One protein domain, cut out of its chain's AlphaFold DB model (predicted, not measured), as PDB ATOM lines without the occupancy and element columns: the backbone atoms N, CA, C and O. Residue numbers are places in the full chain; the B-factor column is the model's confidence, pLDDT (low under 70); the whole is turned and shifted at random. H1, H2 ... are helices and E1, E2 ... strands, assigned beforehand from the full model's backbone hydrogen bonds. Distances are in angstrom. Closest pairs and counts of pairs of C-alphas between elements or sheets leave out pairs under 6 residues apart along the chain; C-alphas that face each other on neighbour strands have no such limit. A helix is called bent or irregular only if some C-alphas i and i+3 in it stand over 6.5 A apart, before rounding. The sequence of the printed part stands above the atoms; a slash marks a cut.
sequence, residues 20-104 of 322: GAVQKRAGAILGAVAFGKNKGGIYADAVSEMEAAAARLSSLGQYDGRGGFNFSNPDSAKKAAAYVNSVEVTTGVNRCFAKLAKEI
ATOM      1  N   GLY A  20     -55.896  -4.109  -5.644       74.94
ATOM      2  CA  GLY A  20     -54.950  -2.995  -5.590       74.94
ATOM      3  C   GLY A  20     -53.502  -3.474  -5.480       74.94
ATOM      4  O   GLY A  20     -52.627  -3.027  -6.227       74.94
ATOM      5  N   ALA A  21     -53.245  -4.460  -4.618       77.56
ATOM      6  CA  ALA A  21     -51.923  -5.071  -4.487       77.56
ATOM      7  C   ALA A  21     -51.495  -5.834  -5.756       77.56
ATOM      8  O   ALA A  21     -50.325  -5.788  -6.149       77.56
ATOM      9  N   VAL A  22     -52.438  -6.509  -6.423       80.75
ATOM     10  CA  VAL A  22     -52.180  -7.268  -7.659       80.75
ATOM     11  C   VAL A  22     -51.872  -6.323  -8.821       80.75
ATOM     12  O   VAL A  22     -50.896  -6.544  -9.536       80.75
ATOM     13  N   GLN A  23     -52.642  -5.245  -8.978       82.50
ATOM     14  CA  GLN A  23     -52.408  -4.200  -9.980       82.50
ATOM     15  C   GLN A  23     -51.050  -3.537  -9.769       82.50
ATOM     16  O   GLN A  23     -50.284  -3.402 -10.720       82.50
ATOM     17  N   LYS A  24     -50.702  -3.208  -8.517       84.75
ATOM     18  CA  LYS A  24     -49.394  -2.639  -8.173       84.75
ATOM     19  C   LYS A  24     -48.247  -3.577  -8.555       84.75
ATOM     20  O   LYS A  24     -47.265  -3.131  -9.138       84.75
ATOM     21  N   ARG A  25     -48.358  -4.878  -8.263       87.38
ATOM     22  CA  ARG A  25     -47.333  -5.878  -8.620       87.38
ATOM     23  C   ARG A  25     -47.217  -6.090 -10.126       87.38
ATOM     24  O   ARG A  25     -46.101  -6.141 -10.639       87.38
ATOM     25  N   ALA A  26     -48.345  -6.188 -10.826       86.12
ATOM     26  CA  ALA A  26     -48.366  -6.344 -12.276       86.12
ATOM     27  C   ALA A  26     -47.771  -5.114 -12.979       86.12
ATOM     28  O   ALA A  26     -46.879  -5.254 -13.814       86.12
ATOM     29  N   GLY A  27     -48.192  -3.913 -12.571       87.12
ATOM     30  CA  GLY A  27     -47.650  -2.647 -13.061       87.12
ATOM     31  C   GLY A  27     -46.158  -2.490 -12.769       87.12
ATOM     32  O   GLY A  27     -45.414  -2.046 -13.638       87.12
ATOM     33  N   ALA A  28     -45.686  -2.928 -11.598       89.38
ATOM     34  CA  ALA A  28     -44.268  -2.875 -11.252       89.38
ATOM     35  C   ALA A  28     -43.396  -3.788 -12.133       89.38
ATOM     36  O   ALA A  28     -42.322  -3.370 -12.563       89.38
ATOM     37  N   ILE A  29     -43.852  -5.012 -12.431       91.44
ATOM     38  CA  ILE A  29     -43.142  -5.927 -13.343       91.44
ATOM     39  C   ILE A  29     -43.091  -5.335 -14.750       91.44
ATOM     40  O   ILE A  29     -42.019  -5.265 -15.349       91.44
ATOM     41  N   LEU A  30     -44.238  -4.888 -15.268       89.88
ATOM     42  CA  LEU A  30     -44.341  -4.339 -16.620       89.88
ATOM     43  C   LEU A  30     -43.510  -3.064 -16.774       89.88
ATOM     44  O   LEU A  30     -42.769  -2.937 -17.746       89.88
ATOM     45  N   GLY A  31     -43.564  -2.168 -15.787       88.50
ATOM     46  CA  GLY A  31     -42.757  -0.955 -15.755       88.50
ATOM     47  C   GLY A  31     -41.259  -1.243 -15.707       88.50
ATOM     48  O   GLY A  31     -40.508  -0.677 -16.498       88.50
ATOM     49  N   ALA A  32     -40.816  -2.164 -14.844       88.25
ATOM     50  CA  ALA A  32     -39.405  -2.533 -14.752       88.25
ATOM     51  C   ALA A  32     -38.889  -3.198 -16.038       88.25
ATOM     52  O   ALA A  32     -37.810  -2.841 -16.504       88.25
ATOM     53  N   VAL A  33     -39.652  -4.116 -16.645       91.06
ATOM     54  CA  VAL A  33     -39.260  -4.778 -17.905       91.06
ATOM     55  C   VAL A  33     -39.229  -3.790 -19.067       91.06
ATOM     56  O   VAL A  33     -38.251  -3.767 -19.812       91.06
ATOM     57  N   ALA A  34     -40.261  -2.955 -19.220       88.69
ATOM     58  CA  ALA A  34     -40.303  -1.940 -20.271       88.69
ATOM     59  C   ALA A  34     -39.127  -0.963 -20.146       88.69
ATOM     60  O   ALA A  34     -38.457  -0.669 -21.137       88.69
ATOM     61  N   PHE A  35     -38.830  -0.522 -18.918       85.75
ATOM     62  CA  PHE A  35     -37.680   0.327 -18.647       85.75
ATOM     63  C   PHE A  35     -36.354  -0.380 -18.956       85.75
ATOM     64  O   PHE A  35     -35.550   0.144 -19.726       85.75
ATOM     65  N   GLY A  36     -36.129  -1.571 -18.393       83.25
ATOM     66  CA  GLY A  36     -34.870  -2.295 -18.552       83.25
ATOM     67  C   GLY A  36     -34.548  -2.593 -20.015       83.25
ATOM     68  O   GLY A  36     -33.411  -2.390 -20.437       83.25
ATOM     69  N   LYS A  37     -35.559  -2.957 -20.815       87.00
ATOM     70  CA  LYS A  37     -35.416  -3.132 -22.268       87.00
ATOM     71  C   LYS A  37     -35.020  -1.848 -22.987       87.00
ATOM     72  O   LYS A  37     -34.125  -1.883 -23.822       87.00
ATOM     73  N   ASN A  38     -35.676  -0.732 -22.671       83.69
ATOM     74  CA  ASN A  38     -35.391   0.554 -23.308       83.69
ATOM     75  C   ASN A  38     -33.990   1.072 -22.945       83.69
ATOM     76  O   ASN A  38     -33.273   1.595 -23.793       83.69
ATOM     77  N   LYS A  39     -33.576   0.903 -21.683       79.88
ATOM     78  CA  LYS A  39     -32.270   1.375 -21.211       79.88
ATOM     79  C   LYS A  39     -31.104   0.545 -21.747       79.88
ATOM     80  O   LYS A  39     -30.033   1.100 -21.984       79.88
ATOM     81  N   GLY A  40     -31.303  -0.761 -21.923       79.00
ATOM     82  CA  GLY A  40     -30.252  -1.680 -22.355       79.00
ATOM     83  C   GLY A  40     -29.219  -1.988 -21.263       79.00
ATOM     84  O   GLY A  40     -29.394  -1.655 -20.086       79.00
ATOM     85  N   GLY A  41     -28.132  -2.658 -21.657       79.50
ATOM     86  CA  GLY A  41     -27.024  -3.025 -20.768       79.50
ATOM     87  C   GLY A  41     -27.465  -3.884 -19.578       79.50
ATOM     88  O   GLY A  41     -28.332  -4.748 -19.709       79.50
ATOM     89  N   ILE A  42     -26.913  -3.596 -18.395       72.62
ATOM     90  CA  ILE A  42     -27.197  -4.351 -17.165       72.62
ATOM     91  C   ILE A  42     -28.686  -4.373 -16.795       72.62
ATOM     92  O   ILE A  42     -29.160  -5.330 -16.184       72.62
ATOM     93  N   TYR A  43     -29.452  -3.349 -17.185       80.56
ATOM     94  CA  TYR A  43     -30.882  -3.283 -16.901       80.56
ATOM     95  C   TYR A  43     -31.684  -4.239 -17.787       80.56
ATOM     96  O   TYR A  43     -32.592  -4.890 -17.277       80.56
ATOM     97  N   ALA A  44     -31.332  -4.376 -19.070       83.00
ATOM     98  CA  ALA A  44     -31.933  -5.374 -19.959       83.00
ATOM     99  C   ALA A  44     -31.604  -6.798 -19.484       83.00
ATOM    100  O   ALA A  44     -32.495  -7.639 -19.351       83.00
ATOM    101  N   ASP A  45     -30.347  -7.040 -19.108       81.75
ATOM    102  CA  ASP A  45     -29.907  -8.339 -18.597       81.75
ATOM    103  C   ASP A  45     -30.576  -8.699 -17.265       81.75
ATOM    104  O   ASP A  45     -30.939  -9.863 -17.042       81.75
ATOM    105  N   ALA A  46     -30.778  -7.716 -16.383       84.06
ATOM    106  CA  ALA A  46     -31.478  -7.895 -15.117       84.06
ATOM    107  C   ALA A  46     -32.941  -8.304 -15.323       84.06
ATOM    108  O   ALA A  46     -33.423  -9.209 -14.639       84.06
ATOM    109  N   VAL A  47     -33.631  -7.686 -16.287       88.81
ATOM    110  CA  VAL A  47     -35.067  -7.917 -16.512       88.81
ATOM    111  C   VAL A  47     -35.381  -9.051 -17.484       88.81
ATOM    112  O   VAL A  47     -36.537  -9.462 -17.543       88.81
ATOM    113  N   SER A  48     -34.381  -9.596 -18.186       88.12
ATOM    114  CA  SER A  48     -34.523 -10.711 -19.143       88.12
ATOM    115  C   SER A  48     -35.325 -11.900 -18.590       88.12
ATOM    116  O   SER A  48     -36.181 -12.468 -19.262       88.12
ATOM    117  N   GLU A  49     -35.119 -12.240 -17.316       82.12
ATOM    118  CA  GLU A  49     -35.804 -13.358 -16.650       82.12
ATOM    119  C   GLU A  49     -37.237 -13.026 -16.208       82.12
ATOM    120  O   GLU A  49     -37.985 -13.912 -15.805       82.12
ATOM    121  N   MET A  50     -37.640 -11.758 -16.297       88.31
ATOM    122  CA  MET A  50     -39.002 -11.301 -16.016       88.31
ATOM    123  C   MET A  50     -39.815 -11.072 -17.297       88.31
ATOM    124  O   MET A  50     -40.997 -10.744 -17.217       88.31
ATOM    125  N   GLU A  51     -39.226 -11.247 -18.482       90.62
ATOM    126  CA  GLU A  51     -39.900 -10.968 -19.754       90.62
ATOM    127  C   GLU A  51     -41.097 -11.878 -20.014       90.62
ATOM    128  O   GLU A  51     -42.141 -11.403 -20.459       90.62
ATOM    129  N   ALA A  52     -40.978 -13.169 -19.696       87.00
ATOM    130  CA  ALA A  52     -42.088 -14.113 -19.810       87.00
ATOM    131  C   ALA A  52     -43.247 -13.722 -18.878       87.00
ATOM    132  O   ALA A  52     -44.411 -13.720 -19.289       87.00
ATOM    133  N   ALA A  53     -42.919 -13.298 -17.652       87.44
ATOM    134  CA  ALA A  53     -43.897 -12.806 -16.691       87.44
ATOM    135  C   ALA A  53     -44.583 -11.525 -17.184       87.44
ATOM    136  O   ALA A  53     -45.808 -11.422 -17.117       87.44
ATOM    137  N   ALA A  54     -43.820 -10.581 -17.741       89.94
ATOM    138  CA  ALA A  54     -44.358  -9.375 -18.358       89.94
ATOM    139  C   ALA A  54     -45.270  -9.696 -19.551       89.94
ATOM    140  O   ALA A  54     -46.389  -9.198 -19.604       89.94
ATOM    141  N   ALA A  55     -44.858 -10.570 -20.472       90.69
ATOM    142  CA  ALA A  55     -45.673 -10.952 -21.626       90.69
ATOM    143  C   ALA A  55     -47.012 -11.572 -21.199       90.69
ATOM    144  O   ALA A  55     -48.074 -11.211 -21.711       90.69
ATOM    145  N   ARG A  56     -46.974 -12.464 -20.204       89.69
ATOM    146  CA  ARG A  56     -48.178 -13.090 -19.663       89.69
ATOM    147  C   ARG A  56     -49.077 -12.077 -18.959       89.69
ATOM    148  O   ARG A  56     -50.280 -12.108 -19.187       89.69
ATOM    149  N   LEU A  57     -48.531 -11.154 -18.168       88.50
ATOM    150  CA  LEU A  57     -49.321 -10.103 -17.520       88.50
ATOM    151  C   LEU A  57     -49.927  -9.121 -18.534       88.50
ATOM    152  O   LEU A  57     -51.098  -8.784 -18.398       88.50
ATOM    153  N   SER A  58     -49.206  -8.751 -19.594       87.94
ATOM    154  CA  SER A  58     -49.728  -7.912 -20.685       87.94
ATOM    155  C   SER A  58     -50.921  -8.535 -21.418       87.94
ATOM    156  O   SER A  58     -51.753  -7.813 -21.951       87.94
ATOM    157  N   SER A  59     -51.046  -9.868 -21.437       88.81
ATOM    158  CA  SER A  59     -52.230 -10.546 -21.994       88.81
ATOM    159  C   SER A  59     -53.470 -10.499 -21.090       88.81
ATOM    160  O   SER A  59     -54.563 -10.854 -21.525       88.81
ATOM    161  N   LEU A  60     -53.314 -10.083 -19.827       85.94
ATOM    162  CA  LEU A  60     -54.363 -10.087 -18.799       85.94
ATOM    163  C   LEU A  60     -54.895  -8.677 -18.480       85.94
ATOM    164  O   LEU A  60     -55.774  -8.518 -17.628       85.94
ATOM    165  N   GLY A  61     -54.362  -7.644 -19.127       85.00
ATOM    166  CA  GLY A  61     -54.732  -6.265 -18.849       85.00
ATOM    167  C   GLY A  61     -53.891  -5.248 -19.605       85.00
ATOM    168  O   GLY A  61     -53.060  -5.591 -20.439       85.00
ATOM    169  N   GLN A  62     -54.118  -3.976 -19.297       84.75
ATOM    170  CA  GLN A  62     -53.427  -2.847 -19.905       84.75
ATOM    171  C   GLN A  62     -52.564  -2.127 -18.876       84.75
ATOM    172  O   GLN A  62     -53.024  -1.774 -17.789       84.75
ATOM    173  N   TYR A  63     -51.308  -1.900 -19.251       82.31
ATOM    174  CA  TYR A  63     -50.366  -1.057 -18.527       82.31
ATOM    175  C   TYR A  63     -50.473   0.385 -19.025       82.31
ATOM    176  O   TYR A  63     -50.454   0.620 -20.230       82.31
ATOM    177  N   ASP A  64     -50.566   1.347 -18.112       75.81
ATOM    178  CA  ASP A  64     -50.781   2.764 -18.446       75.81
ATOM    179  C   ASP A  64     -49.487   3.557 -18.718       75.81
ATOM    180  O   ASP A  64     -49.524   4.765 -18.954       75.81
ATOM    181  N   GLY A  65     -48.327   2.894 -18.667       71.12
ATOM    182  CA  GLY A  65     -47.022   3.525 -18.868       71.12
ATOM    183  C   GLY A  65     -46.465   4.253 -17.640       71.12
ATOM    184  O   GLY A  65     -45.309   4.662 -17.668       71.12
ATOM    185  N   ARG A  66     -47.243   4.401 -16.560       67.00
ATOM    186  CA  ARG A  66     -46.900   5.182 -15.354       67.00
ATOM    187  C   ARG A  66     -46.879   4.349 -14.069       67.00
ATOM    188  O   ARG A  66     -46.807   4.909 -12.977       67.00
ATOM    189  N   GLY A  67     -46.919   3.024 -14.186       64.69
ATOM    190  CA  GLY A  67     -46.930   2.103 -13.048       64.69
ATOM    191  C   GLY A  67     -48.316   1.557 -12.698       64.69
ATOM    192  O   GLY A  67     -48.405   0.683 -11.835       64.69
ATOM    193  N   GLY A  68     -49.381   2.025 -13.356       73.94
ATOM    194  CA  GLY A  68     -50.737   1.519 -13.180       73.94
ATOM    195  C   GLY A  68     -51.064   0.380 -14.145       73.94
ATOM    196  O   GLY A  68     -50.574   0.309 -15.274       73.94
ATOM    197  N   PHE A  69     -51.896  -0.550 -13.676       79.06
ATOM    198  CA  PHE A  69     -52.331  -1.708 -14.447       79.06
ATOM    199  C   PHE A  69     -53.821  -1.959 -14.238       79.06
ATOM    200  O   PHE A  69     -54.291  -2.027 -13.103       79.06
ATOM    201  N   ASN A  70     -54.556  -2.140 -15.332       78.62
ATOM    202  CA  ASN A  70     -55.990  -2.411 -15.314       78.62
ATOM    203  C   ASN A  70     -56.277  -3.760 -15.968       78.62
ATOM    204  O   ASN A  70     -55.835  -4.016 -17.085       78.62
ATOM    205  N   PHE A  71     -57.030  -4.623 -15.287       79.56
ATOM    206  CA  PHE A  71     -57.416  -5.923 -15.837       79.56
ATOM    207  C   PHE A  71     -58.477  -5.769 -16.924       79.56
ATOM    208  O   PHE A  71     -59.369  -4.932 -16.813       79.56
ATOM    209  N   SER A  72     -58.427  -6.624 -17.945       72.62
ATOM    210  CA  SER A  72     -59.404  -6.586 -19.042       72.62
ATOM    211  C   SER A  72     -60.793  -7.094 -18.640       72.62
ATOM    212  O   SER A  72     -61.789  -6.689 -19.228       72.62
ATOM    213  N   ASN A  73     -60.867  -8.011 -17.670       73.25
ATOM    214  CA  ASN A  73     -62.105  -8.582 -17.134       73.25
ATOM    215  C   ASN A  73     -61.837  -9.298 -15.786       73.25
ATOM    216  O   ASN A  73     -60.669  -9.502 -15.425       73.25
ATOM    217  N   PRO A  74     -62.884  -9.709 -15.039       73.44
ATOM    218  CA  PRO A  74     -62.726 -10.383 -13.745       73.44
ATOM    219  C   PRO A  74     -61.899 -11.678 -13.792       73.44
ATOM    220  O   PRO A  74     -61.088 -11.929 -12.898       73.44
ATOM    221  N   ASP A  75     -62.028 -12.478 -14.854       75.31
ATOM    222  CA  ASP A  75     -61.242 -13.709 -15.019       75.31
ATOM    223  C   ASP A  75     -59.746 -13.424 -15.169       75.31
ATOM    224  O   ASP A  75     -58.899 -14.154 -14.645       75.31
ATOM    225  N   SER A  76     -59.405 -12.334 -15.854       75.31
ATOM    226  CA  SER A  76     -58.025 -11.884 -16.017       75.31
ATOM    227  C   SER A  76     -57.446 -11.384 -14.695       75.31
ATOM    228  O   SER A  76     -56.303 -11.709 -14.374       75.31
ATOM    229  N   ALA A  77     -58.252 -10.695 -13.881       74.62
ATOM    230  CA  ALA A  77     -57.876 -10.284 -12.529       74.62
ATOM    231  C   ALA A  77     -57.567 -11.494 -11.631       74.62
ATOM    232  O   ALA A  77     -56.534 -11.533 -10.960       74.62
ATOM    233  N   LYS A  78     -58.407 -12.536 -11.686       77.00
ATOM    234  CA  LYS A  78     -58.200 -13.787 -10.939       77.00
ATOM    235  C   LYS A  78     -56.937 -14.530 -11.388       77.00
ATOM    236  O   LYS A  78     -56.153 -14.978 -10.549       77.00
ATOM    237  N   LYS A  79     -56.705 -14.635 -12.703       82.75
ATOM    238  CA  LYS A  79     -55.487 -15.246 -13.271       82.75
ATOM    239  C   LYS A  79     -54.230 -14.472 -12.873       82.75
ATOM    240  O   LYS A  79     -53.232 -15.090 -12.506       82.75
ATOM    241  N   ALA A  80     -54.282 -13.142 -12.900       82.00
ATOM    242  CA  ALA A  80     -53.171 -12.295 -12.487       82.00
ATOM    243  C   ALA A  80     -52.879 -12.429 -10.985       82.00
ATOM    244  O   ALA A  80     -51.720 -12.592 -10.617       82.00
ATOM    245  N   ALA A  81     -53.908 -12.451 -10.130       80.19
ATOM    246  CA  ALA A  81     -53.760 -12.602  -8.681       80.19
ATOM    247  C   ALA A  81     -53.039 -13.901  -8.285       80.19
ATOM    248  O   ALA A  81     -52.174 -13.892  -7.407       80.19
ATOM    249  N   ALA A  82     -53.347 -15.008  -8.971       81.25
ATOM    250  CA  ALA A  82     -52.640 -16.272  -8.782       81.25
ATOM    251  C   ALA A  82     -51.198 -16.223  -9.320       81.25
ATOM    252  O   ALA A  82     -50.294 -16.822  -8.741       81.25
ATOM    253  N   TYR A  83     -50.970 -15.509 -10.426       85.12
ATOM    254  CA  TYR A  83     -49.694 -15.537 -11.131       85.12
ATOM    255  C   TYR A  83     -48.626 -14.611 -10.535       85.12
ATOM    256  O   TYR A  83     -47.476 -15.033 -10.419       85.12
ATOM    257  N   VAL A  84     -48.972 -13.393 -10.094       83.31
ATOM    258  CA  VAL A  84     -47.989 -12.429  -9.543       83.31
ATOM    259  C   VAL A  84     -47.282 -12.937  -8.281       83.31
ATOM    260  O   VAL A  84     -46.185 -12.494  -7.965       83.31
ATOM    261  N   ASN A  85     -47.888 -13.893  -7.574       79.06
ATOM    262  CA  ASN A  85     -47.325 -14.517  -6.374       79.06
ATOM    263  C   ASN A  85     -46.714 -15.896  -6.644       79.06
ATOM    264  O   ASN A  85     -46.327 -16.593  -5.708       79.06
ATOM    265  N   SER A  86     -46.655 -16.318  -7.907       81.06
ATOM    266  CA  SER A  86     -46.094 -17.614  -8.268       81.06
ATOM    267  C   SER A  86     -44.590 -17.679  -7.979       81.06
ATOM    268  O   SER A  86     -43.877 -16.668  -7.957       81.06
ATOM    269  N   VAL A  87     -44.091 -18.902  -7.788       78.50
ATOM    270  CA  VAL A  87     -42.655 -19.175  -7.599       78.50
ATOM    271  C   VAL A  87     -41.839 -18.656  -8.784       78.50
ATOM    272  O   VAL A  87     -40.757 -18.111  -8.597       78.50
ATOM    273  N   GLU A  88     -42.376 -18.773  -9.997       80.75
ATOM    274  CA  GLU A  88     -41.756 -18.283 -11.229       80.75
ATOM    275  C   GLU A  88     -41.498 -16.770 -11.165       80.75
ATOM    276  O   GLU A  88     -40.356 -16.327 -11.290       80.75
ATOM    277  N   VAL A  89     -42.542 -15.984 -10.878       83.06
ATOM    278  CA  VAL A  89     -42.458 -14.520 -10.819       83.06
ATOM    279  C   VAL A  89     -41.541 -14.066  -9.687       83.06
ATOM    280  O   VAL A  89     -40.636 -13.263  -9.901       83.06
ATOM    281  N   THR A  90     -41.724 -14.614  -8.487       80.25
ATOM    282  CA  THR A  90     -40.904 -14.252  -7.320       80.25
ATOM    283  C   THR A  90     -39.429 -14.616  -7.513       80.25
ATOM    284  O   THR A  90     -38.548 -13.847  -7.127       80.25
ATOM    285  N   THR A  91     -39.131 -15.740  -8.170       80.31
ATOM    286  CA  THR A  91     -37.758 -16.122  -8.533       80.31
ATOM    287  C   THR A  91     -37.167 -15.159  -9.560       80.31
ATOM    288  O   THR A  91     -36.040 -14.701  -9.372       80.31
ATOM    289  N   GLY A  92     -37.920 -14.803 -10.606       78.38
ATOM    290  CA  GLY A  92     -37.485 -13.842 -11.623       78.38
ATOM    291  C   GLY A  92     -37.164 -12.467 -11.028       78.38
ATOM    292  O   GLY A  92     -36.103 -11.907 -11.302       78.38
ATOM    293  N   VAL A  93     -38.020 -11.964 -10.133       82.75
ATOM    294  CA  VAL A  93     -37.800 -10.688  -9.434       82.75
ATOM    295  C   VAL A  93     -36.554 -10.745  -8.541       82.75
ATOM    296  O   VAL A  93     -35.714  -9.847  -8.595       82.75
ATOM    297  N   ASN A  94     -36.369 -11.814  -7.763       80.94
ATOM    298  CA  ASN A  94     -35.173 -11.966  -6.928       80.94
ATOM    299  C   ASN A  94     -33.885 -12.048  -7.759       80.94
ATOM    300  O   ASN A  94     -32.872 -11.455  -7.390       80.94
ATOM    301  N   ARG A  95     -33.911 -12.746  -8.899       83.69
ATOM    302  CA  ARG A  95     -32.758 -12.829  -9.805       83.69
ATOM    303  C   ARG A  95     -32.454 -11.499 -10.486       83.69
ATOM    304  O   ARG A  95     -31.279 -11.163 -10.614       83.69
ATOM    305  N   CYS A  96     -33.479 -10.722 -10.838       85.69
ATOM    306  CA  CYS A  96     -33.324  -9.349 -11.315       85.69
ATOM    307  C   CYS A  96     -32.523  -8.510 -10.305       85.69
ATOM    308  O   CYS A  96     -31.459  -7.990 -10.639       85.69
ATOM    309  N   PHE A  97     -32.939  -8.476  -9.034       81.81
ATOM    310  CA  PHE A  97     -32.207  -7.721  -8.010       81.81
ATOM    311  C   PHE A  97     -30.849  -8.323  -7.644       81.81
ATOM    312  O   PHE A  97     -29.931  -7.576  -7.317       81.81
ATOM    313  N   ALA A  98     -30.667  -9.641  -7.756       79.12
ATOM    314  CA  ALA A  98     -29.353 -10.258  -7.602       79.12
ATOM    315  C   ALA A  98     -28.381  -9.826  -8.715       79.12
ATOM    316  O   ALA A  98     -27.203  -9.613  -8.437       79.12
ATOM    317  N   LYS A  99     -28.852  -9.665  -9.959       77.38
ATOM    318  CA  LYS A  99     -28.050  -9.120 -11.069       77.38
ATOM    319  C   LYS A  99     -27.721  -7.643 -10.839       77.38
ATOM    320  O   LYS A  99     -26.551  -7.280 -10.888       77.38
ATOM    321  N   LEU A 100     -28.713  -6.834 -10.459       72.81
ATOM    322  CA  LEU A 100     -28.513  -5.421 -10.102       72.81
ATOM    323  C   LEU A 100     -27.621  -5.222  -8.862       72.81
ATOM    324  O   LEU A 100     -27.054  -4.157  -8.681       72.81
ATOM    325  N   ALA A 101     -27.498  -6.209  -7.974       65.94
ATOM    326  CA  ALA A 101     -26.599  -6.135  -6.819       65.94
ATOM    327  C   ALA A 101     -25.160  -6.576  -7.141       65.94
ATOM    328  O   ALA A 101     -24.229  -6.191  -6.434       65.94
ATOM    329  N   LYS A 102     -24.976  -7.409  -8.176       60.34
ATOM    330  CA  LYS A 102     -23.660  -7.896  -8.618       60.34
ATOM    331  C   LYS A 102     -22.863  -6.816  -9.334       60.34
ATOM    332  O   LYS A 102     -21.646  -6.770  -9.168       60.34
ATOM    333  N   GLU A 103     -23.531  -5.956 -10.095       51.66
ATOM    334  CA  GLU A 103     -22.877  -4.785 -10.661       51.66
ATOM    335  C   GLU A 103     -22.818  -3.657  -9.647       51.66
ATOM    336  O   GLU A 103     -23.717  -2.846  -9.452       51.66
ATOM    337  N   ILE A 104     -21.671  -3.602  -9.000       47.69
ATOM    338  CA  ILE A 104     -21.175  -2.362  -8.460       47.69
ATOM    339  C   ILE A 104     -20.335  -1.752  -9.580       47.69
ATOM    340  O   ILE A 104     -19.344  -2.361  -9.983       47.69
TER     341      ILE A 104
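What this domain is: This is residues 20 to 104 of the 322 residues of an uncharacterized protein of bacterium (UniProt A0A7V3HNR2). A helical hairpin, H1 and H2, makes the middle of an elongated domain; H4 runs alongside H2, and at the end where H1 begins a small strand hairpin and the short helix H3 pack on H1. The printed part has 85 residues, in the order H1, H2, E1, E2, H3, H4; the two strands form an antiparallel sheet, and the class is mostly helix. It is compact, with a radius of gyration of the C-alphas of 12.5 A and spans of 42 by 25 by 19 A.

How they stand to each other: E1, residues 61 to 63, and E2, residues 69 to 71, form a hairpin, with N 62 and O 70 2.8 A apart. The closest C-alphas of E2 and H1, residues 20 to 39, are those of Phe 69 and Gly 27, 5.0 A. H3, residues 74 to 83, only just touches H1, with 3 pairs of C-alphas within 8 A, the closest Ala 81 and Val 22 at 5.7 A; H1 does so with residues 22 to 26 alone. H1 touches H2, residues 41 to 58, in a helical hairpin at a steep tilt of 43 degrees, C-alphas 36 and 43 being closest at 4.4 A. H2 touches H4, residues 87 to 102, opposite ways at a shallow tilt of 15 degrees, closest at C-alphas 46 and 96, 4.5 A. Every O i to N i+4 pair is within hydrogen-bond range in H1, H3 and H4, and 10 of 14 in H2.

Where its parts are: H1 is 27.9 A long from C-alpha 20 at (-54.950, -2.995, -5.590). H2, 23.2 A, is irregular, with C-alphas 46 and 49 7.1 A apart, and has a kink of 68 degrees near residue 50. H3 is 14.3 A long; E1 is 6.8 A and E2 6.7 A. H4, 22.1 A, ends at C-alpha 102, (-23.660, -7.896, -8.618).

The domain as a whole: The farthest C-alphas, Pro 74 and Ile 104, are 42.6 A apart. The printed part has no cut, and its five links are tight. Mean pLDDT is 80.8 over the printed part; residues 66 to 67 and 101 to 104 are under 70.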